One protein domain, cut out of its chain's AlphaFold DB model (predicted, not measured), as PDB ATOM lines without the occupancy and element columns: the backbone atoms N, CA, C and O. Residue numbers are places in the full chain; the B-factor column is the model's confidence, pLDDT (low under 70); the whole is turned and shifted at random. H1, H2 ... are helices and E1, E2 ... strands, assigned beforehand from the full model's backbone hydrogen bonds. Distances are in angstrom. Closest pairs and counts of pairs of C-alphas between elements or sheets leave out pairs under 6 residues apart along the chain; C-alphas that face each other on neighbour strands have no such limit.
ATOM      1  N   ALA A 748     -41.206  52.255  60.206       80.12
ATOM      2  CA  ALA A 748     -41.163  50.793  60.193       80.12
ATOM      3  C   ALA A 748     -42.277  50.174  59.328       80.12
ATOM      4  O   ALA A 748     -42.090  49.101  58.763       80.12
ATOM      5  N   SER A 749     -43.421  50.856  59.208       85.00
ATOM      6  CA  SER A 749     -44.513  50.482  58.305       85.00
ATOM      7  C   SER A 749     -44.142  50.774  56.848       85.00
ATOM      8  O   SER A 749     -44.259  49.893  56.003       85.00
ATOM      9  N   ALA A 750     -43.620  51.972  56.571       86.31
ATOM     10  CA  ALA A 750     -43.195  52.387  55.239       86.31
ATOM     11  C   ALA A 750     -42.051  51.512  54.700       86.31
ATOM     12  O   ALA A 750     -42.106  51.030  53.572       86.31
ATOM     13  N   GLU A 751     -41.048  51.223  55.533       86.12
ATOM     14  CA  GLU A 751     -39.992  50.265  55.205       86.12
ATOM     15  C   GLU A 751     -40.511  48.842  54.999       86.12
ATOM     16  O   GLU A 751     -39.904  48.101  54.235       86.12
ATOM     17  N   ALA A 752     -41.579  48.413  55.678       87.88
ATOM     18  CA  ALA A 752     -42.152  47.086  55.453       87.88
ATOM     19  C   ALA A 752     -42.828  46.998  54.076       87.88
ATOM     20  O   ALA A 752     -42.577  46.039  53.352       87.88
ATOM     21  N   VAL A 753     -43.596  48.026  53.692       91.12
ATOM     22  CA  VAL A 753     -44.234  48.136  52.368       91.12
ATOM     23  C   VAL A 753     -43.182  48.187  51.257       91.12
ATOM     24  O   VAL A 753     -43.190  47.339  50.370       91.12
ATOM     25  N   MET A 754     -42.219  49.115  51.330       91.75
ATOM     26  CA  MET A 754     -41.157  49.226  50.318       91.75
ATOM     27  C   MET A 754     -40.329  47.938  50.207       91.75
ATOM     28  O   MET A 754     -40.028  47.494  49.104       91.75
ATOM     29  N   ARG A 755     -39.998  47.303  51.340       91.00
ATOM     30  CA  ARG A 755     -39.258  46.034  51.368       91.00
ATOM     31  C   ARG A 755     -40.030  44.901  50.697       91.00
ATOM     32  O   ARG A 755     -39.414  44.156  49.948       91.00
ATOM     33  N   GLN A 756     -41.339  44.782  50.934       93.44
ATOM     34  CA  GLN A 756     -42.165  43.769  50.276       93.44
ATOM     35  C   GLN A 756     -42.158  43.974  48.755       93.44
ATOM     36  O   GLN A 756     -41.694  43.101  48.030       93.44
ATOM     37  N   LEU A 757     -42.517  45.177  48.295       95.31
ATOM     38  CA  LEU A 757     -42.549  45.524  46.870       95.31
ATOM     39  C   LEU A 757     -41.194  45.295  46.169       95.31
ATOM     40  O   LEU A 757     -41.149  44.881  45.013       95.31
ATOM     41  N   TYR A 758     -40.072  45.532  46.854       95.62
ATOM     42  CA  TYR A 758     -38.735  45.284  46.300       95.62
ATOM     43  C   TYR A 758     -38.347  43.793  46.306       95.62
ATOM     44  O   TYR A 758     -37.640  43.352  45.398       95.62
ATOM     45  N   LEU A 759     -38.819  43.004  47.281       95.25
ATOM     46  CA  LEU A 759     -38.681  41.542  47.260       95.25
ATOM     47  C   LEU A 759     -39.510  40.916  46.132       95.25
ATOM     48  O   LEU A 759     -39.043  39.961  45.518       95.25
ATOM     49  N   ASP A 760     -40.678  41.473  45.811       95.75
ATOM     50  CA  ASP A 760     -41.529  41.000  44.713       95.75
ATOM     51  C   ASP A 760     -40.864  41.241  43.340       95.75
ATOM     52  O   ASP A 760     -40.781  40.325  42.518       95.75
ATOM     53  N   VAL A 761     -40.244  42.415  43.135       97.62
ATOM     54  CA  VAL A 761     -39.370  42.690  41.971       97.62
ATOM     55  C   VAL A 761     -38.212  41.682  41.888       97.62
ATOM     56  O   VAL A 761     -37.912  41.155  40.813       97.62
ATOM     57  N   LEU A 762     -37.561  41.372  43.017       97.06
ATOM     58  CA  LEU A 762     -36.470  40.391  43.061       97.06
ATOM     59  C   LEU A 762     -36.956  38.953  42.804       97.06
ATOM     60  O   LEU A 762     -36.236  38.167  42.188       97.06
ATOM     61  N   ALA A 763     -38.175  38.607  43.222       96.62
ATOM     62  CA  ALA A 763     -38.794  37.318  42.934       96.62
ATOM     63  C   ALA A 763     -39.073  37.152  41.430       96.62
ATOM     64  O   ALA A 763     -38.748  36.107  40.868       96.62
ATOM     65  N   ALA A 764     -39.577  38.189  40.753       97.25
ATOM     66  CA  ALA A 764     -39.768  38.171  39.301       97.25
ATOM     67  C   ALA A 764     -38.441  38.078  38.525       97.25
ATOM     68  O   ALA A 764     -38.344  37.325  37.556       97.25
ATOM     69  N   ALA A 765     -37.391  38.768  38.985       97.19
ATOM     70  CA  ALA A 765     -36.044  38.643  38.425       97.19
ATOM     71  C   ALA A 765     -35.457  37.224  38.603       97.19
ATOM     72  O   ALA A 765     -34.872  36.674  37.669       97.19
ATOM     73  N   ARG A 766     -35.666  36.598  39.771       96.81
ATOM     74  CA  ARG A 766     -35.297  35.194  40.049       96.81
ATOM     75  C   ARG A 766     -36.123  34.178  39.250       96.81
ATOM     76  O   ARG A 766     -35.615  33.096  38.963       96.81
ATOM     77  N   ALA A 767     -37.364  34.510  38.889       96.56
ATOM     78  CA  ALA A 767     -38.268  33.647  38.124       96.56
ATOM     79  C   ALA A 767     -37.912  33.536  36.627       96.56
ATOM     80  O   ALA A 767     -38.453  32.673  35.932       96.56
ATOM     81  N   VAL A 768     -36.994  34.366  36.118       97.25
ATOM     82  CA  VAL A 768     -36.447  34.209  34.763       97.25
ATOM     83  C   VAL A 768     -35.704  32.863  34.667       97.25
ATOM     84  O   VAL A 768     -34.828  32.593  35.496       97.25
ATOM     85  N   PRO A 769     -36.008  31.994  33.680       95.56
ATOM     86  CA  PRO A 769     -35.372  30.684  33.561       95.56
ATOM     87  C   PRO A 769     -33.844  30.776  33.566       95.56
ATOM     88  O   PRO A 769     -33.272  31.609  32.875       95.56
ATOM     89  N   GLN A 770     -33.186  29.904  34.334       92.44
ATOM     90  CA  GLN A 770     -31.727  29.871  34.555       92.44
ATOM     91  C   GLN A 770     -31.125  31.070  35.322       92.44
ATOM     92  O   GLN A 770     -29.991  30.956  35.788       92.44
ATOM     93  N   ALA A 771     -31.852  32.170  35.555       94.44
ATOM     94  CA  ALA A 771     -31.301  33.358  36.217       94.44
ATOM     95  C   ALA A 771     -30.807  33.076  37.643       94.44
ATOM     96  O   ALA A 771     -29.706  33.488  37.997       94.44
ATOM     97  N   ALA A 772     -31.556  32.311  38.444       91.62
ATOM     98  CA  ALA A 772     -31.105  31.899  39.776       91.62
ATOM     99  C   ALA A 772     -29.837  31.013  39.732       91.62
ATOM    100  O   ALA A 772     -28.979  31.116  40.602       91.62
ATOM    101  N   ALA A 773     -29.658  30.185  38.697       91.94
ATOM    102  CA  ALA A 773     -28.448  29.370  38.557       91.94
ATOM    103  C   ALA A 773     -27.207  30.217  38.206       91.94
ATOM    104  O   ALA A 773     -26.113  29.917  38.675       91.94
ATOM    105  N   ALA A 774     -27.381  31.279  37.413       93.69
ATOM    106  CA  ALA A 774     -26.295  32.158  36.975       93.69
ATOM    107  C   ALA A 774     -25.969  33.296  37.962       93.69
ATOM    108  O   ALA A 774     -24.806  33.668  38.113       93.69
ATOM    109  N   PHE A 775     -26.987  33.866  38.615       96.81
ATOM    110  CA  PHE A 775     -26.899  35.159  39.302       96.81
ATOM    111  C   PHE A 775     -27.319  35.142  40.773       96.81
ATOM    112  O   PHE A 775     -27.327  36.206  41.384       96.81
ATOM    113  N   GLU A 776     -27.653  34.001  41.387       95.25
ATOM    114  CA  GLU A 776     -28.064  34.009  42.800       95.25
ATOM    115  C   GLU A 776     -26.910  34.368  43.751       95.25
ATOM    116  O   GLU A 776     -27.096  35.145  44.686       95.25
ATOM    117  N   THR A 777     -25.697  33.858  43.502       94.56
ATOM    118  CA  THR A 777     -24.556  34.004  44.422       94.56
ATOM    119  C   THR A 777     -23.273  34.449  43.724       94.56
ATOM    120  O   THR A 777     -23.031  34.126  42.562       94.56
ATOM    121  N   ARG A 778     -22.382  35.104  44.482       92.50
ATOM    122  CA  ARG A 778     -21.001  35.394  44.061       92.50
ATOM    123  C   ARG A 778     -20.265  34.145  43.558       92.50
ATOM    124  O   ARG A 778     -19.579  34.214  42.546       92.50
ATOM    125  N   ALA A 779     -20.451  33.004  44.223       89.31
ATOM    126  CA  ALA A 779     -19.784  31.753  43.869       89.31
ATOM    127  C   ALA A 779     -20.206  31.204  42.493       89.31
ATOM    128  O   ALA A 779     -19.394  30.557  41.838       89.31
ATOM    129  N   ALA A 780     -21.437  31.464  42.036       90.44
ATOM    130  CA  ALA A 780     -21.875  31.106  40.682       90.44
ATOM    131  C   ALA A 780     -21.165  31.956  39.613       90.44
ATOM    132  O   ALA A 780     -20.739  31.436  38.584       90.44
ATOM    133  N   LEU A 781     -20.953  33.247  39.892       90.94
ATOM    134  CA  LEU A 781     -20.194  34.144  39.017       90.94
ATOM    135  C   LEU A 781     -18.685  33.849  39.030       90.94
ATOM    136  O   LEU A 781     -18.042  33.911  37.989       90.94
ATOM    137  N   GLU A 782     -18.104  33.486  40.175       88.94
ATOM    138  CA  GLU A 782     -16.673  33.150  40.279       88.94
ATOM    139  C   GLU A 782     -16.311  31.776  39.679       88.94
ATOM    140  O   GLU A 782     -15.140  31.531  39.393       88.94
ATOM    141  N   GLN A 783     -17.298  30.911  39.407       89.12
ATOM    142  CA  GLN A 783     -17.119  29.697  38.594       89.12
ATOM    143  C   GLN A 783     -16.925  29.995  37.096       89.12
ATOM    144  O   GLN A 783     -16.424  29.141  36.362       89.12
ATOM    145  N   LEU A 784     -17.299  31.189  36.621       88.38
ATOM    146  CA  LEU A 784     -17.125  31.578  35.223       88.38
ATOM    147  C   LEU A 784     -15.642  31.908  34.940       88.38
ATOM    148  O   LEU A 784     -15.066  32.764  35.625       88.38
ATOM    149  N   PRO A 785     -15.003  31.292  33.921       85.94
ATOM    150  CA  PRO A 785     -13.581  31.487  33.642       85.94
ATOM    151  C   PRO A 785     -13.201  32.963  33.497       85.94
ATOM    152  O   PRO A 785     -13.784  33.678  32.687       85.94
ATOM    153  N   GLU A 786     -12.218  33.406  34.282       87.25
ATOM    154  CA  GLU A 786     -11.706  34.786  34.338       87.25
ATOM    155  C   GLU A 786     -12.698  35.893  34.753       87.25
ATOM    156  O   GLU A 786     -12.318  37.063  34.733       87.25
ATOM    157  N   TYR A 787     -13.922  35.590  35.198       89.62
ATOM    158  CA  TYR A 787     -14.924  36.623  35.515       89.62
ATOM    159  C   TYR A 787     -14.425  37.653  36.545       89.62
ATOM    160  O   TYR A 787     -14.497  38.858  36.303       89.62
ATOM    161  N   GLY A 788     -13.788  37.194  37.629       86.62
ATOM    162  CA  GLY A 788     -13.149  38.054  38.640       86.62
ATOM    163  C   GLY A 788     -11.886  38.803  38.185       86.62
ATOM    164  O   GLY A 788     -11.351  39.608  38.943       86.62
ATOM    165  N   ARG A 789     -11.395  38.573  36.957       87.19
ATOM    166  CA  ARG A 789     -10.403  39.447  36.299       87.19
ATOM    167  C   ARG A 789     -11.078  40.574  35.515       87.19
ATOM    168  O   ARG A 789     -10.432  41.587  35.256       87.19
ATOM    169  N   CYS A 790     -12.324  40.377  35.079       89.06
ATOM    170  CA  CYS A 790     -13.105  41.298  34.243       89.06
ATOM    171  C   CYS A 790     -13.968  42.260  35.063       89.06
ATOM    172  O   CYS A 790     -14.106  43.418  34.685       89.06
ATOM    173  N   VAL A 791     -14.518  41.778  36.177       91.12
ATOM    174  CA  VAL A 791     -15.366  42.531  37.105       91.12
ATOM    175  C   VAL A 791     -14.670  42.567  38.463       91.12
ATOM    176  O   VAL A 791     -14.313  41.522  39.007       91.12
ATOM    177  N   ALA A 792     -14.466  43.763  39.021       87.50
ATOM    178  CA  ALA A 792     -13.882  43.913  40.351       87.50
ATOM    179  C   ALA A 792     -14.825  43.336  41.422       87.50
ATOM    180  O   ALA A 792     -16.033  43.554  41.368       87.50
ATOM    181  N   ALA A 793     -14.285  42.639  42.428       85.56
ATOM    182  CA  ALA A 793     -15.090  41.947  43.447       85.56
ATOM    183  C   ALA A 793     -16.080  42.866  44.196       85.56
ATOM    184  O   ALA A 793     -17.166  42.434  44.573       85.56
ATOM    185  N   GLN A 794     -15.724  44.142  44.365       83.69
ATOM    186  CA  GLN A 794     -16.568  45.185  44.961       83.69
ATOM    187  C   GLN A 794     -17.785  45.571  44.088       83.69
ATOM    188  O   GLN A 794     -18.822  45.960  44.623       83.69
ATOM    189  N   ASP A 795     -17.675  45.428  42.764       87.69
ATOM    190  CA  ASP A 795     -18.669  45.824  41.757       87.69
ATOM    191  C   ASP A 795     -19.520  44.643  41.261       87.69
ATOM    192  O   ASP A 795     -20.566  44.847  40.637       87.69
ATOM    193  N   MET A 796     -19.130  43.407  41.599       91.31
ATOM    194  CA  MET A 796     -19.952  42.215  41.386       91.31
ATOM    195  C   MET A 796     -21.334  42.380  42.028       91.31
ATOM    196  O   MET A 796     -21.466  42.707  43.215       91.31
ATOM    197  N   MET A 797     -22.368  42.108  41.235       94.75
ATOM    198  CA  MET A 797     -23.766  42.170  41.647       94.75
ATOM    199  C   MET A 797     -24.463  40.854  41.314       94.75
ATOM    200  O   MET A 797     -24.196  40.253  40.277       94.75
ATOM    201  N   PHE A 798     -25.300  40.394  42.238       95.75
ATOM    202  CA  PHE A 798     -25.963  39.091  42.234       95.75
ATOM    203  C   PHE A 798     -27.164  39.154  43.191       95.75
ATOM    204  O   PHE A 798     -27.179  39.985  44.105       95.75
ATOM    205  N   PHE A 799     -28.172  38.301  42.998       96.81
ATOM    206  CA  PHE A 799     -29.462  38.410  43.685       96.81
ATOM    207  C   PHE A 799     -29.336  38.377  45.208       96.81
ATOM    208  O   PHE A 799     -29.915  39.243  45.848       96.81
ATOM    209  N   ALA A 800     -28.507  37.510  45.802       93.31
ATOM    210  CA  ALA A 800     -28.306  37.511  47.254       93.31
ATOM    211  C   ALA A 800     -27.674  38.813  47.806       93.31
ATOM    212  O   ALA A 800     -27.881  39.137  48.976       93.31
ATOM    213  N   ARG A 801     -26.943  39.603  46.995       92.38
ATOM    214  CA  ARG A 801     -26.452  40.940  47.398       92.38
ATOM    215  C   ARG A 801     -27.557  41.994  47.313       92.38
ATOM    216  O   ARG A 801     -27.609  42.871  48.172       92.38
ATOM    217  N   ILE A 802     -28.448  41.882  46.327       94.25
ATOM    218  CA  ILE A 802     -29.654  42.719  46.216       94.25
ATOM    219  C   ILE A 802     -30.611  42.408  47.379       94.25
ATOM    220  O   ILE A 802     -31.042  43.323  48.070       94.25
ATOM    221  N   ASP A 803     -30.851  41.131  47.678       93.00
ATOM    222  CA  ASP A 803     -31.648  40.649  48.815       93.00
ATOM    223  C   ASP A 803     -31.111  41.200  50.150       93.00
ATOM    224  O   ASP A 803     -31.830  41.835  50.918       93.00
ATOM    225  N   ALA A 804     -29.795  41.098  50.379       88.38
ATOM    226  CA  ALA A 804     -29.143  41.664  51.562       88.38
ATOM    227  C   ALA A 804     -29.270  43.201  51.674       88.38
ATOM    228  O   ALA A 804     -29.298  43.722  52.793       88.38
ATOM    229  N   ARG A 805     -29.367  43.917  50.541       88.31
ATOM    230  CA  ARG A 805     -29.584  45.375  50.460       88.31
ATOM    231  C   ARG A 805     -31.059  45.777  50.591       88.31
ATOM    232  O   ARG A 805     -31.347  46.826  51.159       88.31
ATOM    233  N   ILE A 806     -32.004  44.955  50.135       90.00
ATOM    234  CA  ILE A 806     -33.426  45.093  50.493       90.00
ATOM    235  C   ILE A 806     -33.582  44.864  52.012       90.00
ATOM    236  O   ILE A 806     -34.303  45.582  52.713       90.00
ATOM    237  N   GLY A 807     -32.806  43.917  52.538       76.12
ATOM    238  CA  GLY A 807     -32.686  43.621  53.954       76.12
ATOM    239  C   GLY A 807     -33.960  43.011  54.532       76.12
ATOM    240  O   GLY A 807     -35.003  42.916  53.893       76.12
ATOM    241  N   GLY A 808     -33.906  42.621  55.800       66.56
ATOM    242  CA  GLY A 808     -35.051  42.024  56.475       66.56
ATOM    243  C   GLY A 808     -34.780  41.750  57.945       66.56
ATOM    244  O   GLY A 808     -33.756  42.159  58.496       66.56
ATOM    245  N   ARG A 809     -35.706  41.040  58.595       55.50
ATOM    246  CA  ARG A 809     -35.482  40.492  59.936       55.50
ATOM    247  C   ARG A 809     -34.652  39.214  59.804       55.50
ATOM    248  O   ARG A 809     -35.199  38.176  59.447       55.50
ATOM    249  N   LYS A 810     -33.350  39.269  60.110       56.22
ATOM    250  CA  LYS A 810     -32.570  38.041  60.348       56.22
ATOM    251  C   LYS A 810     -33.234  37.284  61.505       56.22
ATOM    252  O   LYS A 810     -33.470  37.872  62.561       56.22
ATOM    253  N   ALA A 811     -33.550  36.004  61.311       42.06
ATOM    254  CA  ALA A 811     -34.154  35.185  62.360       42.06
ATOM    255  C   ALA A 811     -33.272  35.210  63.625       42.06
ATOM    256  O   ALA A 811     -32.058  35.039  63.541       42.06
ATOM    257  N   GLY A 812     -33.878  35.485  64.783       44.75
ATOM    258  CA  GLY A 812     -33.171  35.653  66.060       44.75
ATOM    259  C   GLY A 812     -32.700  37.080  66.390       44.75
ATOM    260  O   GLY A 812     -32.399  37.341  67.552       44.75
ATOM    261  N   PHE A 813     -32.696  38.028  65.443       48.94
ATOM    262  CA  PHE A 813     -32.313  39.422  65.712       48.94
ATOM    263  C   PHE A 813     -33.530  40.351  65.823       48.94
ATOM    264  O   PHE A 813     -34.400  40.393  64.955       48.94
ATOM    265  N   SER A 814     -33.567  41.156  66.890       46.59
ATOM    266  CA  SER A 814     -34.641  42.126  67.166       46.59
ATOM    267  C   SER A 814     -34.596  43.385  66.289       46.59
ATOM    268  O   SER A 814     -35.541  44.171  66.294       46.59
ATOM    269  N   ARG A 815     -33.510  43.579  65.532       53.34
ATOM    270  CA  ARG A 815     -33.346  44.660  64.554       53.34
ATOM    271  C   ARG A 815     -33.394  44.070  63.150       53.34
ATOM    272  O   ARG A 815     -32.618  43.172  62.836       53.34
ATOM    273  N   SER A 816     -34.283  44.588  62.308       58.50
ATOM    274  CA  SER A 816     -34.185  44.401  60.861       58.50
ATOM    275  C   SER A 816     -32.970  45.151  60.320       58.50
ATOM    276  O   SER A 816     -32.673  46.250  60.793       58.50
ATOM    277  N   ASN A 817     -32.306  44.599  59.302       65.75
ATOM    278  CA  ASN A 817     -31.372  45.389  58.502       65.75
ATOM    279  C   ASN A 817     -32.142  46.573  57.877       65.75
ATOM    280  O   ASN A 817     -33.241  46.345  57.352       65.75
ATOM    281  N   PRO A 818     -31.609  47.811  57.932       68.12
ATOM    282  CA  PRO A 818     -32.244  48.960  57.294       68.12
ATOM    283  C   PRO A 818     -32.340  48.727  55.786       68.12
ATOM    284  O   PRO A 818     -31.474  48.080  55.197       68.12
ATOM    285  N   LEU A 819     -33.394  49.255  55.170       79.25
ATOM    286  CA  LEU A 819     -33.569  49.211  53.723       79.25
ATOM    287  C   LEU A 819     -32.460  50.051  53.059       79.25
ATOM    288  O   LEU A 819     -32.324  51.234  53.352       79.25
ATOM    289  N   CYS A 820     -31.637  49.475  52.182       82.44
ATOM    290  CA  CYS A 820     -30.559  50.235  51.529       82.44
ATOM    291  C   CYS A 820     -31.043  51.033  50.307       82.44
ATOM    292  O   CYS A 820     -30.358  51.963  49.878       82.44
ATOM    293  N   TYR A 821     -32.210  50.690  49.758       87.00
ATOM    294  CA  TYR A 821     -32.798  51.325  48.579       87.00
ATOM    295  C   TYR A 821     -33.787  52.426  48.978       87.00
ATOM    296  O   TYR A 821     -34.872  52.147  49.476       87.00
ATOM    297  N   ALA A 822     -33.416  53.684  48.730       80.75
ATOM    298  CA  ALA A 822     -34.271  54.849  48.987       80.75
ATOM    299  C   ALA A 822     -35.349  55.086  47.905       80.75
ATOM    300  O   ALA A 822     -36.229  55.921  48.094       80.75
ATOM    301  N   SER A 823     -35.265  54.397  46.761       86.69
ATOM    302  CA  SER A 823     -36.232  54.471  45.660       86.69
ATOM    303  C   SER A 823     -36.172  53.211  44.775       86.69
ATOM    304  O   SER A 823     -35.155  52.507  44.793       86.69
ATOM    305  N   PRO A 824     -37.199  52.944  43.937       91.81
ATOM    306  CA  PRO A 824     -37.157  51.853  42.957       91.81
ATOM    307  C   PRO A 824     -36.011  51.998  41.946       91.81
ATOM    308  O   PRO A 824     -35.454  51.004  41.493       91.81
ATOM    309  N   ASP A 825     -35.608  53.228  41.615       91.25
ATOM    310  CA  ASP A 825     -34.514  53.478  40.669       91.25
ATOM    311  C   ASP A 825     -33.146  53.075  41.237       91.25
ATOM    312  O   ASP A 825     -32.268  52.642  40.490       91.25
ATOM    313  N   ALA A 826     -32.971  53.149  42.562       90.44
ATOM    314  CA  ALA A 826     -31.778  52.635  43.230       90.44
ATOM    315  C   ALA A 826     -31.708  51.098  43.169       90.44
ATOM    316  O   ALA A 826     -30.624  50.545  42.994       90.44
ATOM    317  N   LEU A 827     -32.855  50.411  43.254       95.12
ATOM    318  CA  LEU A 827     -32.950  48.962  43.051       95.12
ATOM    319  C   LEU A 827     -32.682  48.591  41.581       95.12
ATOM    320  O   LEU A 827     -31.879  47.701  41.296       95.12
ATOM    321  N   ARG A 828     -33.277  49.335  40.639       96.69
ATOM    322  CA  ARG A 828     -33.033  49.197  39.192       96.69
ATOM    323  C   ARG A 828     -31.549  49.302  38.837       96.69
ATOM    324  O   ARG A 828     -31.073  48.558  37.983       96.69
ATOM    325  N   ALA A 829     -30.818  50.210  39.482       95.25
ATOM    326  CA  ALA A 829     -29.396  50.424  39.226       95.25
ATOM    327  C   ALA A 829     -28.526  49.192  39.548       95.25
ATOM    328  O   ALA A 829     -27.529  48.968  38.866       95.25
ATOM    329  N   ASP A 830     -28.903  48.364  40.529       96.00
ATOM    330  CA  ASP A 830     -28.179  47.119  40.815       96.00
ATOM    331  C   ASP A 830     -28.542  45.992  39.830       96.00
ATOM    332  O   ASP A 830     -27.649  45.251  39.421       96.00
ATOM    333  N   PHE A 831     -29.791  45.901  39.351       97.69
ATOM    334  CA  PHE A 831     -30.131  44.993  38.240       97.69
ATOM    335  C   PHE A 831     -29.415  45.385  36.939       97.69
ATOM    336  O   PHE A 831     -28.858  44.523  36.258       97.69
ATOM    337  N   ALA A 832     -29.345  46.683  36.628       97.00
ATOM    338  CA  ALA A 832     -28.548  47.188  35.511       97.00
ATOM    339  C   ALA A 832     -27.058  46.833  35.676       97.00
ATOM    340  O   ALA A 832     -26.433  46.383  34.718       97.00
ATOM    341  N   ARG A 833     -26.514  46.897  36.901       96.69
ATOM    342  CA  ARG A 833     -25.130  46.482  37.188       96.69
ATOM    343  C   ARG A 833     -24.873  44.993  36.910       96.69
ATOM    344  O   ARG A 833     -23.760  44.652  36.522       96.69
ATOM    345  N   ILE A 834     -25.862  44.100  37.051       96.75
ATOM    346  CA  ILE A 834     -25.721  42.689  36.624       96.75
ATOM    347  C   ILE A 834     -25.491  42.624  35.104       96.75
ATOM    348  O   ILE A 834     -24.538  41.988  34.652       96.75
ATOM    349  N   MET A 835     -26.305  43.338  34.321       96.56
ATOM    350  CA  MET A 835     -26.151  43.436  32.865       96.56
ATOM    351  C   MET A 835     -24.813  44.081  32.464       96.56
ATOM    352  O   MET A 835     -24.120  43.538  31.605       96.56
ATOM    353  N   ASP A 836     -24.406  45.178  33.109       95.88
ATOM    354  CA  ASP A 836     -23.131  45.861  32.839       95.88
ATOM    355  C   ASP A 836     -21.922  44.955  33.131       95.88
ATOM    356  O   ASP A 836     -20.986  44.878  32.331       95.88
ATOM    357  N   ASN A 837     -21.965  44.198  34.231       95.12
ATOM    358  CA  ASN A 837     -20.945  43.208  34.582       95.12
ATOM    359  C   ASN A 837     -20.865  42.073  33.540       95.12
ATOM    360  O   ASN A 837     -19.771  41.659  33.148       95.12
ATOM    361  N   CYS A 838     -22.007  41.594  33.035       94.50
ATOM    362  CA  CYS A 838     -22.053  40.629  31.932       94.50
ATOM    363  C   CYS A 838     -21.553  41.222  30.605       94.50
ATOM    364  O   CYS A 838     -20.879  40.522  29.849       94.50
ATOM    365  N   HIS A 839     -21.800  42.508  30.337       93.31
ATOM    366  CA  HIS A 839     -21.245  43.225  29.187       93.31
ATOM    367  C   HIS A 839     -19.716  43.329  29.265       93.31
ATOM    368  O   HIS A 839     -19.026  42.988  28.298       93.31
ATOM    369  N   ALA A 840     -19.178  43.740  30.418       91.81
ATOM    370  CA  ALA A 840     -17.742  43.783  30.684       91.81
ATOM    371  C   ALA A 840     -17.100  42.400  30.482       91.81
ATOM    372  O   ALA A 840     -16.114  42.274  29.755       91.81
ATOM    373  N   TYR A 841     -17.707  41.345  31.033       91.88
ATOM    374  CA  TYR A 841     -17.242  39.973  30.848       91.88
ATOM    375  C   TYR A 841     -17.260  39.523  29.374       91.88
ATOM    376  O   TYR A 841     -16.231  39.092  28.848       91.88
ATOM    377  N   HIS A 842     -18.391  39.684  28.679       90.12
ATOM    378  CA  HIS A 842     -18.548  39.281  27.279       90.12
ATOM    379  C   HIS A 842     -17.574  40.013  26.342       90.12
ATOM    380  O   HIS A 842     -16.944  39.381  25.495       90.12
ATOM    381  N   SER A 843     -17.381  41.324  26.535       87.62
ATOM    382  CA  SER A 843     -16.461  42.135  25.719       87.62
ATOM    383  C   SER A 843     -14.998  41.679  25.779       87.62
ATOM    384  O   SER A 843     -14.263  41.880  24.812       87.62
ATOM    385  N   ARG A 844     -14.574  41.026  26.872       84.19
ATOM    386  CA  ARG A 844     -13.209  40.499  27.026       84.19
ATOM    387  C   ARG A 844     -13.062  39.043  26.576       84.19
ATOM    388  O   ARG A 844     -11.972  38.653  26.173       84.19
ATOM    389  N   ALA A 845     -14.133  38.250  26.626       76.19
ATOM    390  CA  ALA A 845     -14.090  36.799  26.404       76.19
ATOM    391  C   ALA A 845     -13.708  36.368  24.970       76.19
ATOM    392  O   ALA A 845     -13.301  35.224  24.757       76.19
ATOM    393  N   GLY A 846     -13.811  37.272  23.990       63.03
ATOM    394  CA  GLY A 846     -13.370  37.042  22.613       63.03
ATOM    395  C   GLY A 846     -14.302  36.152  21.774       63.03
ATOM    396  O   GLY A 846     -15.162  35.428  22.274       63.03
ATOM    397  N   GLY A 847     -14.134  36.211  20.450       59.25
ATOM    398  CA  GLY A 847     -15.053  35.627  19.456       59.25
ATOM    399  C   GLY A 847     -15.040  34.096  19.303       59.25
ATOM    400  O   GLY A 847     -15.335  33.605  18.217       59.25
ATOM    401  N   GLY A 848     -14.657  33.343  20.337       67.38
ATOM    402  CA  GLY A 848     -14.596  31.875  20.315       67.38
ATOM    403  C   GLY A 848     -15.902  31.184  20.732       67.38
ATOM    404  O   GLY A 848     -16.966  31.797  20.816       67.38
ATOM    405  N   SER A 849     -15.818  29.897  21.082       59.38
ATOM    406  CA  SER A 849     -16.918  29.156  21.729       59.38
ATOM    407  C   SER A 849     -17.328  29.783  23.070       59.38
ATOM    408  O   SER A 849     -18.521  29.911  23.344       59.38
ATOM    409  N   ALA A 850     -16.361  30.286  23.845       64.38
ATOM    410  CA  ALA A 850     -16.600  31.116  25.031       64.38
ATOM    411  C   ALA A 850     -17.420  32.384  24.713       64.38
ATOM    412  O   ALA A 850     -18.254  32.804  25.514       64.38
ATOM    413  N   GLY A 851     -17.272  32.948  23.509       75.56
ATOM    414  CA  GLY A 851     -18.092  34.054  23.012       75.56
ATOM    415  C   GLY A 851     -19.583  33.712  22.914       75.56
ATOM    416  O   GLY A 851     -20.415  34.583  23.150       75.56
ATOM    417  N   LYS A 852     -19.948  32.446  22.647       79.94
ATOM    418  CA  LYS A 852     -21.353  31.992  22.674       79.94
ATOM    419  C   LYS A 852     -21.887  31.867  24.102       79.94
ATOM    420  O   LYS A 852     -22.983  32.342  24.374       79.94
ATOM    421  N   ALA A 853     -21.115  31.271  25.012       81.44
ATOM    422  CA  ALA A 853     -21.519  31.109  26.411       81.44
ATOM    423  C   ALA A 853     -21.656  32.461  27.137       81.44
ATOM    424  O   ALA A 853     -22.652  32.713  27.809       81.44
ATOM    425  N   THR A 854     -20.699  33.372  26.937       87.75
ATOM    426  CA  THR A 854     -20.765  34.733  27.498       87.75
ATOM    427  C   THR A 854     -21.864  35.586  26.867       87.75
ATOM    428  O   THR A 854     -22.479  36.383  27.571       87.75
ATOM    429  N   ARG A 855     -22.175  35.384  25.577       90.31
ATOM    430  CA  ARG A 855     -23.345  35.998  24.939       90.31
ATOM    431  C   ARG A 855     -24.655  35.499  25.553       90.31
ATOM    432  O   ARG A 855     -25.493  36.327  25.878       90.31
ATOM    433  N   ALA A 856     -24.811  34.192  25.766       91.38
ATOM    434  CA  ALA A 856     -26.009  33.637  26.402       91.38
ATOM    435  C   ALA A 856     -26.197  34.165  27.839       91.38
ATOM    436  O   ALA A 856     -27.312  34.491  28.235       91.38
ATOM    437  N   LEU A 857     -25.105  34.332  28.596       93.31
ATOM    438  CA  LEU A 857     -25.134  34.963  29.921       93.31
ATOM    439  C   LEU A 857     -25.564  36.442  29.862       93.31
ATOM    440  O   LEU A 857     -26.298  36.903  30.731       93.31
ATOM    441  N   LEU A 858     -25.131  37.186  28.839       94.88
ATOM    442  CA  LEU A 858     -25.553  38.570  28.616       94.88
ATOM    443  C   LEU A 858     -27.028  38.660  28.186       94.88
ATOM    444  O   LEU A 858     -27.760  39.487  28.717       94.88
ATOM    445  N   GLU A 859     -27.484  37.792  27.281       95.75
ATOM    446  CA  GLU A 859     -28.893  37.701  26.868       95.75
ATOM    447  C   GLU A 859     -29.801  37.331  28.061       95.75
ATOM    448  O   GLU A 859     -30.871  37.916  28.230       95.75
ATOM    449  N   LEU A 860     -29.332  36.457  28.963       97.19
ATOM    450  CA  LEU A 860     -29.996  36.158  30.236       97.19
ATOM    451  C   LEU A 860     -30.020  37.368  31.188       97.19
ATOM    452  O   LEU A 860     -31.044  37.620  31.821       97.19
ATOM    453  N   ALA A 861     -28.936  38.144  31.281       97.19
ATOM    454  CA  ALA A 861     -28.895  39.358  32.104       97.19
ATOM    455  C   ALA A 861     -29.838  40.462  31.585       97.19
ATOM    456  O   ALA A 861     -30.447  41.172  32.385       97.19
ATOM    457  N   VAL A 862     -30.013  40.572  30.262       97.81
ATOM    458  CA  VAL A 862     -31.028  41.448  29.652       97.81
ATOM    459  C   VAL A 862     -32.435  40.974  30.023       97.81
ATOM    460  O   VAL A 862     -33.217  41.775  30.523       97.81
ATOM    461  N   ALA A 863     -32.743  39.678  29.894       97.88
ATOM    462  CA  ALA A 863     -34.048  39.132  30.284       97.88
ATOM    463  C   ALA A 863     -34.366  39.326  31.785       97.88
ATOM    464  O   ALA A 863     -35.516  39.567  32.154       97.88
ATOM    465  N   VAL A 864     -33.346  39.272  32.650       98.19
ATOM    466  CA  VAL A 864     -33.445  39.607  34.084       98.19
ATOM    467  C   VAL A 864     -33.773  41.083  34.301       98.19
ATOM    468  O   VAL A 864     -34.669  41.391  35.088       98.19
ATOM    469  N   LEU A 865     -33.107  41.999  33.589       98.12
ATOM    470  CA  LEU A 865     -33.409  43.430  33.669       98.12
ATOM    471  C   LEU A 865     -34.805  43.751  33.106       98.12
ATOM    472  O   LEU A 865     -35.523  44.540  33.705       98.12
ATOM    473  N   GLU A 866     -35.235  43.100  32.023       97.88
ATOM    474  CA  GLU A 866     -36.586  43.236  31.454       97.88
ATOM    475  C   GLU A 866     -37.688  42.635  32.344       97.88
ATOM    476  O   GLU A 866     -38.846  43.047  32.260       97.88
ATOM    477  N   ALA A 867     -37.372  41.651  33.191       97.50
ATOM    478  CA  ALA A 867     -38.282  41.172  34.231       97.50
ATOM    479  C   ALA A 867     -38.372  42.164  35.395       97.50
ATOM    480  O   ALA A 867     -39.476  42.545  35.781       97.50
ATOM    481  N   ALA A 868     -37.226  42.643  35.888       97.56
ATOM    482  CA  ALA A 868     -37.177  43.650  36.940       97.56
ATOM    483  C   ALA A 868     -37.874  44.955  36.518       97.56
ATOM    484  O   ALA A 868     -38.674  45.479  37.281       97.56
ATOM    485  N   ASP A 869     -37.641  45.458  35.300       97.81
ATOM    486  CA  ASP A 869     -38.236  46.708  34.804       97.81
ATOM    487  C   ASP A 869     -39.763  46.644  34.668       97.81
ATOM    488  O   ASP A 869     -40.432  47.654  34.895       97.81
ATOM    489  N   ARG A 870     -40.332  45.474  34.347       96.75
ATOM    490  CA  ARG A 870     -41.792  45.289  34.288       96.75
ATOM    491  C   ARG A 870     -42.433  45.401  35.668       96.75
ATOM    492  O   ARG A 870     -43.383  46.165  35.823       96.75
ATOM    493  N   GLU A 871     -41.889  44.712  36.670       97.06
ATOM    494  CA  GLU A 871     -42.397  44.834  38.042       97.06
ATOM    495  C   GLU A 871     -42.061  46.197  38.659       97.06
ATOM    496  O   GLU A 871     -42.870  46.759  39.389       97.06
ATOM    497  N   LEU A 872     -40.914  46.800  38.325       96.06
ATOM    498  CA  LEU A 872     -40.570  48.150  38.776       96.06
ATOM    499  C   LEU A 872     -41.585  49.195  38.293       96.06
ATOM    500  O   LEU A 872     -41.901  50.114  39.045       96.06
ATOM    501  N   GLU A 873     -42.134  49.053  37.084       95.12
ATOM    502  CA  GLU A 873     -43.200  49.937  36.594       95.12
ATOM    503  C   GLU A 873     -44.547  49.674  37.296       95.12
ATOM    504  O   GLU A 873     -45.296  50.615  37.585       95.12
ATOM    505  N   ALA A 874     -44.824  48.422  37.677       93.12
ATOM    506  CA  ALA A 874     -45.963  48.083  38.531       93.12
ATOM    507  C   ALA A 874     -45.825  48.686  39.946       93.12
ATOM    508  O   ALA A 874     -46.760  49.326  40.428       93.12
ATOM    509  N   VAL A 875     -44.657  48.596  40.602       94.25
ATOM    510  CA  VAL A 875     -44.478  49.209  41.936       94.25
ATOM    511  C   VAL A 875     -44.402  50.738  41.865       94.25
ATOM    512  O   VAL A 875     -44.939  51.392  42.753       94.25
ATOM    513  N   ARG A 876     -43.836  51.334  40.801       93.62
ATOM    514  CA  ARG A 876     -43.881  52.794  40.545       93.62
ATOM    515  C   ARG A 876     -45.308  53.332  40.434       93.62
ATOM    516  O   ARG A 876     -45.555  54.466  40.831       93.62
ATOM    517  N   SER A 877     -46.230  52.536  39.892       91.75
ATOM    518  CA  SER A 877     -47.650  52.887  39.768       91.75
ATOM    519  C   SER A 877     -48.506  52.460  40.974       91.75
ATOM    520  O   SER A 877     -49.694  52.782  41.018       91.75
ATOM    521  N   SER A 878     -47.914  51.813  41.986       94.38
ATOM    522  CA  SER A 878     -48.598  51.441  43.228       94.38
ATOM    523  C   SER A 878     -48.845  52.646  44.141       94.38
ATOM    524  O   SER A 878     -47.925  53.379  44.518       94.38
ATOM    525  N   SER A 879     -50.092  52.797  44.594       91.94
ATOM    526  CA  SER A 879     -50.458  53.749  45.650       91.94
ATOM    527  C   SER A 879     -49.748  53.455  46.973       91.94
ATOM    528  O   SER A 879     -49.430  54.384  47.709       91.94
ATOM    529  N   GLU A 880     -49.446  52.186  47.261       91.88
ATOM    530  CA  GLU A 880     -48.746  51.785  48.487       91.88
ATOM    531  C   GLU A 880     -47.294  52.275  48.494       91.88
ATOM    532  O   GLU A 880     -46.801  52.714  49.531       91.88
ATOM    533  N   LEU A 881     -46.622  52.288  47.333       92.31
ATOM    534  CA  LEU A 881     -45.303  52.909  47.205       92.31
ATOM    535  C   LEU A 881     -45.393  54.435  47.303       92.31
ATOM    536  O   LEU A 881     -44.536  55.048  47.935       92.31
ATOM    537  N   ALA A 882     -46.409  55.056  46.699       90.19
ATOM    538  CA  ALA A 882     -46.583  56.506  46.755       90.19
ATOM    539  C   ALA A 882     -46.806  56.998  48.198       90.19
ATOM    540  O   ALA A 882     -46.171  57.961  48.627       90.19
ATOM    541  N   GLU A 883     -47.642  56.307  48.980       90.06
ATOM    542  CA  GLU A 883     -47.792  56.560  50.419       90.06
ATOM    543  C   GLU A 883     -46.526  56.167  51.200       90.06
ATOM    544  O   GLU A 883     -46.096  56.914  52.083       90.06
ATOM    545  N   ALA A 884     -45.895  55.055  50.808       88.88
ATOM    546  CA  ALA A 884     -44.541  54.606  51.140       88.88
ATOM    547  C   ALA A 884     -43.524  55.758  51.230       88.88
ATOM    548  O   ALA A 884     -43.026  56.130  52.298       88.88
ATOM    549  N   LEU A 885     -43.245  56.342  50.066       86.94
ATOM    550  CA  LEU A 885     -42.269  57.404  49.869       86.94
ATOM    551  C   LEU A 885     -42.750  58.728  50.472       86.94
ATOM    552  O   LEU A 885     -41.963  59.395  51.135       86.94
ATOM    553  N   ALA A 886     -44.035  59.085  50.360       85.88
ATOM    554  CA  ALA A 886     -44.554  60.327  50.940       85.88
ATOM    555  C   ALA A 886     -44.452  60.366  52.477       85.88
ATOM    556  O   ALA A 886     -44.125  61.408  53.050       85.88
ATOM    557  N   ALA A 887     -44.682  59.241  53.167       84.50
ATOM    558  CA  ALA A 887     -44.470  59.140  54.613       84.50
ATOM    559  C   ALA A 887     -42.985  59.303  54.991       84.50
ATOM    560  O   ALA A 887     -42.660  59.879  56.030       84.50
ATOM    561  N   VAL A 888     -42.089  58.828  54.125       81.69
ATOM    562  CA  VAL A 888     -40.633  58.887  54.288       81.69
ATOM    563  C   VAL A 888     -40.060  60.276  53.983       81.69
ATOM    564  O   VAL A 888     -39.235  60.775  54.745       81.69
ATOM    565  N   GLU A 889     -40.541  60.955  52.943       80.25
ATOM    566  CA  GLU A 889     -40.220  62.354  52.626       80.25
ATOM    567  C   GLU A 889     -40.727  63.332  53.691       80.25
ATOM    568  O   GLU A 889     -40.056  64.320  54.001       80.25
ATOM    569  N   ALA A 890     -41.879  63.036  54.300       77.81
ATOM    570  CA  ALA A 890     -42.447  63.822  55.390       77.81
ATOM    571  C   ALA A 890     -41.658  63.725  56.713       77.81
ATOM    572  O   ALA A 890     -41.890  64.536  57.614       77.81
ATOM    573  N   MET A 891     -40.729  62.772  56.860       72.94
ATOM    574  CA  MET A 891     -39.900  62.669  58.061       72.94
ATOM    575  C   MET A 891     -38.725  63.650  58.033       72.94
ATOM    576  O   MET A 891     -37.881  63.637  57.140       72.94
ATOM    577  N   GLU A 892     -38.649  64.490  59.070       69.31
ATOM    578  CA  GLU A 892     -37.510  65.373  59.315       69.31
ATOM    579  C   GLU A 892     -36.509  64.712  60.269       69.31
ATOM    580  O   GLU A 892     -36.698  64.682  61.490       69.31
ATOM    581  N   HIS A 893     -35.399  64.230  59.724       68.62
ATOM    582  CA  HIS A 893     -34.263  63.772  60.508       68.62
ATOM    583  C   HIS A 893     -33.434  64.966  60.990       68.62
ATOM    584  O   HIS A 893     -33.050  65.839  60.211       68.62
ATOM    585  N   LYS A 894     -33.128  65.005  62.290       69.00
ATOM    586  CA  LYS A 894     -32.133  65.928  62.851       69.00
ATOM    587  C   LYS A 894     -30.774  65.235  62.806       69.00
ATOM    588  O   LYS A 894     -30.591  64.236  63.493       69.00
ATOM    589  N   LEU A 895     -29.847  65.761  62.011       66.12
ATOM    590  CA  LEU A 895     -28.479  65.253  61.889       66.12
ATOM    591  C   LEU A 895     -27.497  66.293  62.427       66.12
ATOM    592  O   LEU A 895     -27.553  67.459  62.032       66.12
ATOM    593  N   GLU A 896     -26.584  65.887  63.304       65.69
ATOM    594  CA  GLU A 896     -25.485  66.743  63.745       65.69
ATOM    595  C   GLU A 896     -24.328  66.666  62.742       65.69
ATOM    596  O   GLU A 896     -23.831  65.591  62.409       65.69
ATOM    597  N   CYS A 897     -23.898  67.814  62.219       63.19
ATOM    598  CA  CYS A 897     -22.765  67.880  61.304       63.19
ATOM    599  C   CYS A 897     -21.454  67.755  62.093       63.19
ATOM    600  O   CYS A 897     -21.029  68.727  62.721       63.19
ATOM    601  N   ARG A 898     -20.820  66.571  62.035       61.62
ATOM    602  CA  ARG A 898     -19.608  66.197  62.796       61.62
ATOM    603  C   ARG A 898     -18.534  67.286  62.823       61.62
ATOM    604  O   ARG A 898     -17.971  67.562  63.874       61.62
ATOM    605  N   ASP A 899     -18.286  67.928  61.687       57.47
ATOM    606  CA  ASP A 899     -17.169  68.863  61.527       57.47
ATOM    607  C   ASP A 899     -17.482  70.285  62.049       57.47
ATOM    608  O   ASP A 899     -16.624  71.165  62.003       57.47
ATOM    609  N   CYS A 900     -18.705  70.548  62.541       76.88
ATOM    610  CA  CYS A 900     -19.069  71.850  63.121       76.88
ATOM    611  C   CYS A 900     -20.099  71.833  64.274       76.88
ATOM    612  O   CYS A 900     -20.524  72.908  64.701       76.88
ATOM    613  N   GLY A 901     -20.547  70.664  64.749       74.19
ATOM    614  CA  GLY A 901     -21.531  70.508  65.839       74.19
ATOM    615  C   GLY A 901     -22.936  71.060  65.545       74.19
ATOM    616  O   GLY A 901     -23.783  71.171  66.431       74.19
ATOM    617  N   LYS A 902     -23.211  71.480  64.301       69.19
ATOM    618  CA  LYS A 902     -24.489  72.114  63.947       69.19
ATOM    619  C   LYS A 902     -25.518  71.075  63.538       69.19
ATOM    620  O   LYS A 902     -25.371  70.407  62.513       69.19
ATOM    621  N   TRP A 903     -26.600  71.024  64.305       73.75
ATOM    622  CA  TRP A 903     -27.813  70.290  63.974       73.75
ATOM    623  C   TRP A 903     -28.483  70.873  62.728       73.75
ATOM    624  O   TRP A 903     -28.884  72.038  62.697       73.75
ATOM    625  N   ARG A 904     -28.625  70.043  61.696       72.56
ATOM    626  CA  ARG A 904     -29.352  70.325  60.455       72.56
ATOM    627  C   ARG A 904     -30.602  69.451  60.411       72.56
ATOM    628  O   ARG A 904     -30.582  68.321  60.896       72.56
ATOM    629  N   ARG A 905     -31.687  69.956  59.820       70.31
ATOM    630  CA  ARG A 905     -32.818  69.106  59.424       70.31
ATOM    631  C   ARG A 905     -32.580  68.616  58.001       70.31
ATOM    632  O   ARG A 905     -32.251  69.425  57.137       70.31
ATOM    633  N   VAL A 906     -32.751  67.321  57.776       66.06
ATOM    634  CA  VAL A 906     -32.746  66.679  56.458       66.06
ATOM    635  C   VAL A 906     -34.070  65.929  56.310       66.06
ATOM    636  O   VAL A 906     -34.590  65.408  57.295       66.06
ATOM    637  N   ARG A 907     -34.649  65.939  55.109       61.59
ATOM    638  CA  ARG A 907     -35.921  65.272  54.785       61.59
ATOM    639  C   ARG A 907     -35.678  64.069  53.880       61.59
ATOM    640  O   ARG A 907     -34.691  64.064  53.145       61.59
ATOM    641  N   GLY A 908     -36.593  63.102  53.902       62.03
ATOM    642  CA  GLY A 908     -36.487  61.884  53.097       62.03
ATOM    643  C   GLY A 908     -35.539  60.839  53.680       62.03
ATOM    644  O   GLY A 908     -34.917  61.048  54.725       62.03
TER     645      GLY A 908
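Overview. This is residues 748 to 908 of the 946 residues of an uncharacterized protein of Chlamydomonas incerta (UniProt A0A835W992). What shape do these atoms make? A long helical hairpin, H6 and H7, forms one side of the body, and H1 packs on residues 864 to 875 of H7 to complete a bundle, three helices grouped together, with the shorter H5 packed on H1. H8 packs on residues 750 to 757 of H1 and leads to a small two-stranded hairpin, E1 and E2, at one end of the longest axis, while residues 810 to 815, between H5 and H6, stick out as a loop. What are its make-up and size? The printed part has 161 residues with eight named helices, H1 to H8, then two named strands, E1 and E2, in an antiparallel sheet of order E1 - E2; the class is mostly helix. It is only just loose, close to compact, with a radius of gyration of the C-alphas of 18.5 A and spans of 59 by 39 by 31 A.

Along the chain. Where does the first element lie? H1 is residues 748 to 766, 26.1 A from its first C-alpha at (-41.163, 50.793, 60.193) to its last. Which helices follow? H2 is residues 771 to 775, H3 residues 778 to 782, H4 residues 787 to 790 and H5 residues 799 to 806. H6, residues 824 to 845, is 32.1 A long, and H7, residues 849 to 876, is the longest helix, with 28 residues over 40.5 A from C-alpha 849 at (-16.918, 29.156, 21.729). H8 is residues 879 to 889, 15.1 A long. Where are the strands? E1 is residues 892 to 897, 15.1 A long, and E2 is residues 902 to 907, 16.2 A long, ending with C-alpha 907 at (-35.921, 65.272, 54.785).

Arrangement. What does H1 touch? H1 and H7, each touching three helices, are the hub, and they touch at a steep tilt of 35.0 degrees, only just beyond shallow, opposite ways, with Ala 765 and Val 864 the closest C-alphas at 5.2 A. H5 touches H1 at a shallow tilt of 13 degrees, opposite ways, the C-alphas of Arg 755 and Ile 806 being closest at 6.0 A. H8 touches H1 at a steep tilt of 52 degrees, with the C-alphas of Ala 750 and Ala 884 closest at 4.9 A. How do the short helices stand? H2 and H3 touch only at the corner, C-alphas 774 and 780 being closest at 5.9 A. H2 touches H7, closest C-alphas 771 and 860 at 6.7 A, and H4 touches H6, closest C-alphas 790 and 841 at 5.5 A. How do the hairpins run? H6 and H7 touch as a helical hairpin at a shallow tilt of 8 degrees, opposite ways, with C-alphas 835 and 861 closest at 5.0 A. E1 and E2 form an antiparallel hairpin at 147 degrees, with N 893 and O 906 at 2.8 A and N 904 and O 895 at 2.8 A within hydrogen-bond range; both strands are apart from H7. Are the helix backbones complete? Every O i to N i+4 pair is within hydrogen-bond range in H1, H2, H3, H5 and H8, against 17 of 18 in H6 and 23 of 24 in H7, and H4 is too short for such a pair.

Size, cuts and confidence. How far does it reach? The two C-alphas farthest apart, those of Ser 849 and Lys 902, are 60.7 A apart. Is it continuous? The printed part has no cut, and its one long link is residues 807 to 823, from H5 to H6. Where is confidence low? The mean pLDDT of the printed part is 85.4, and 28 residues are under 70, among them 808 to 818, 846 to 850 and 892 to 899.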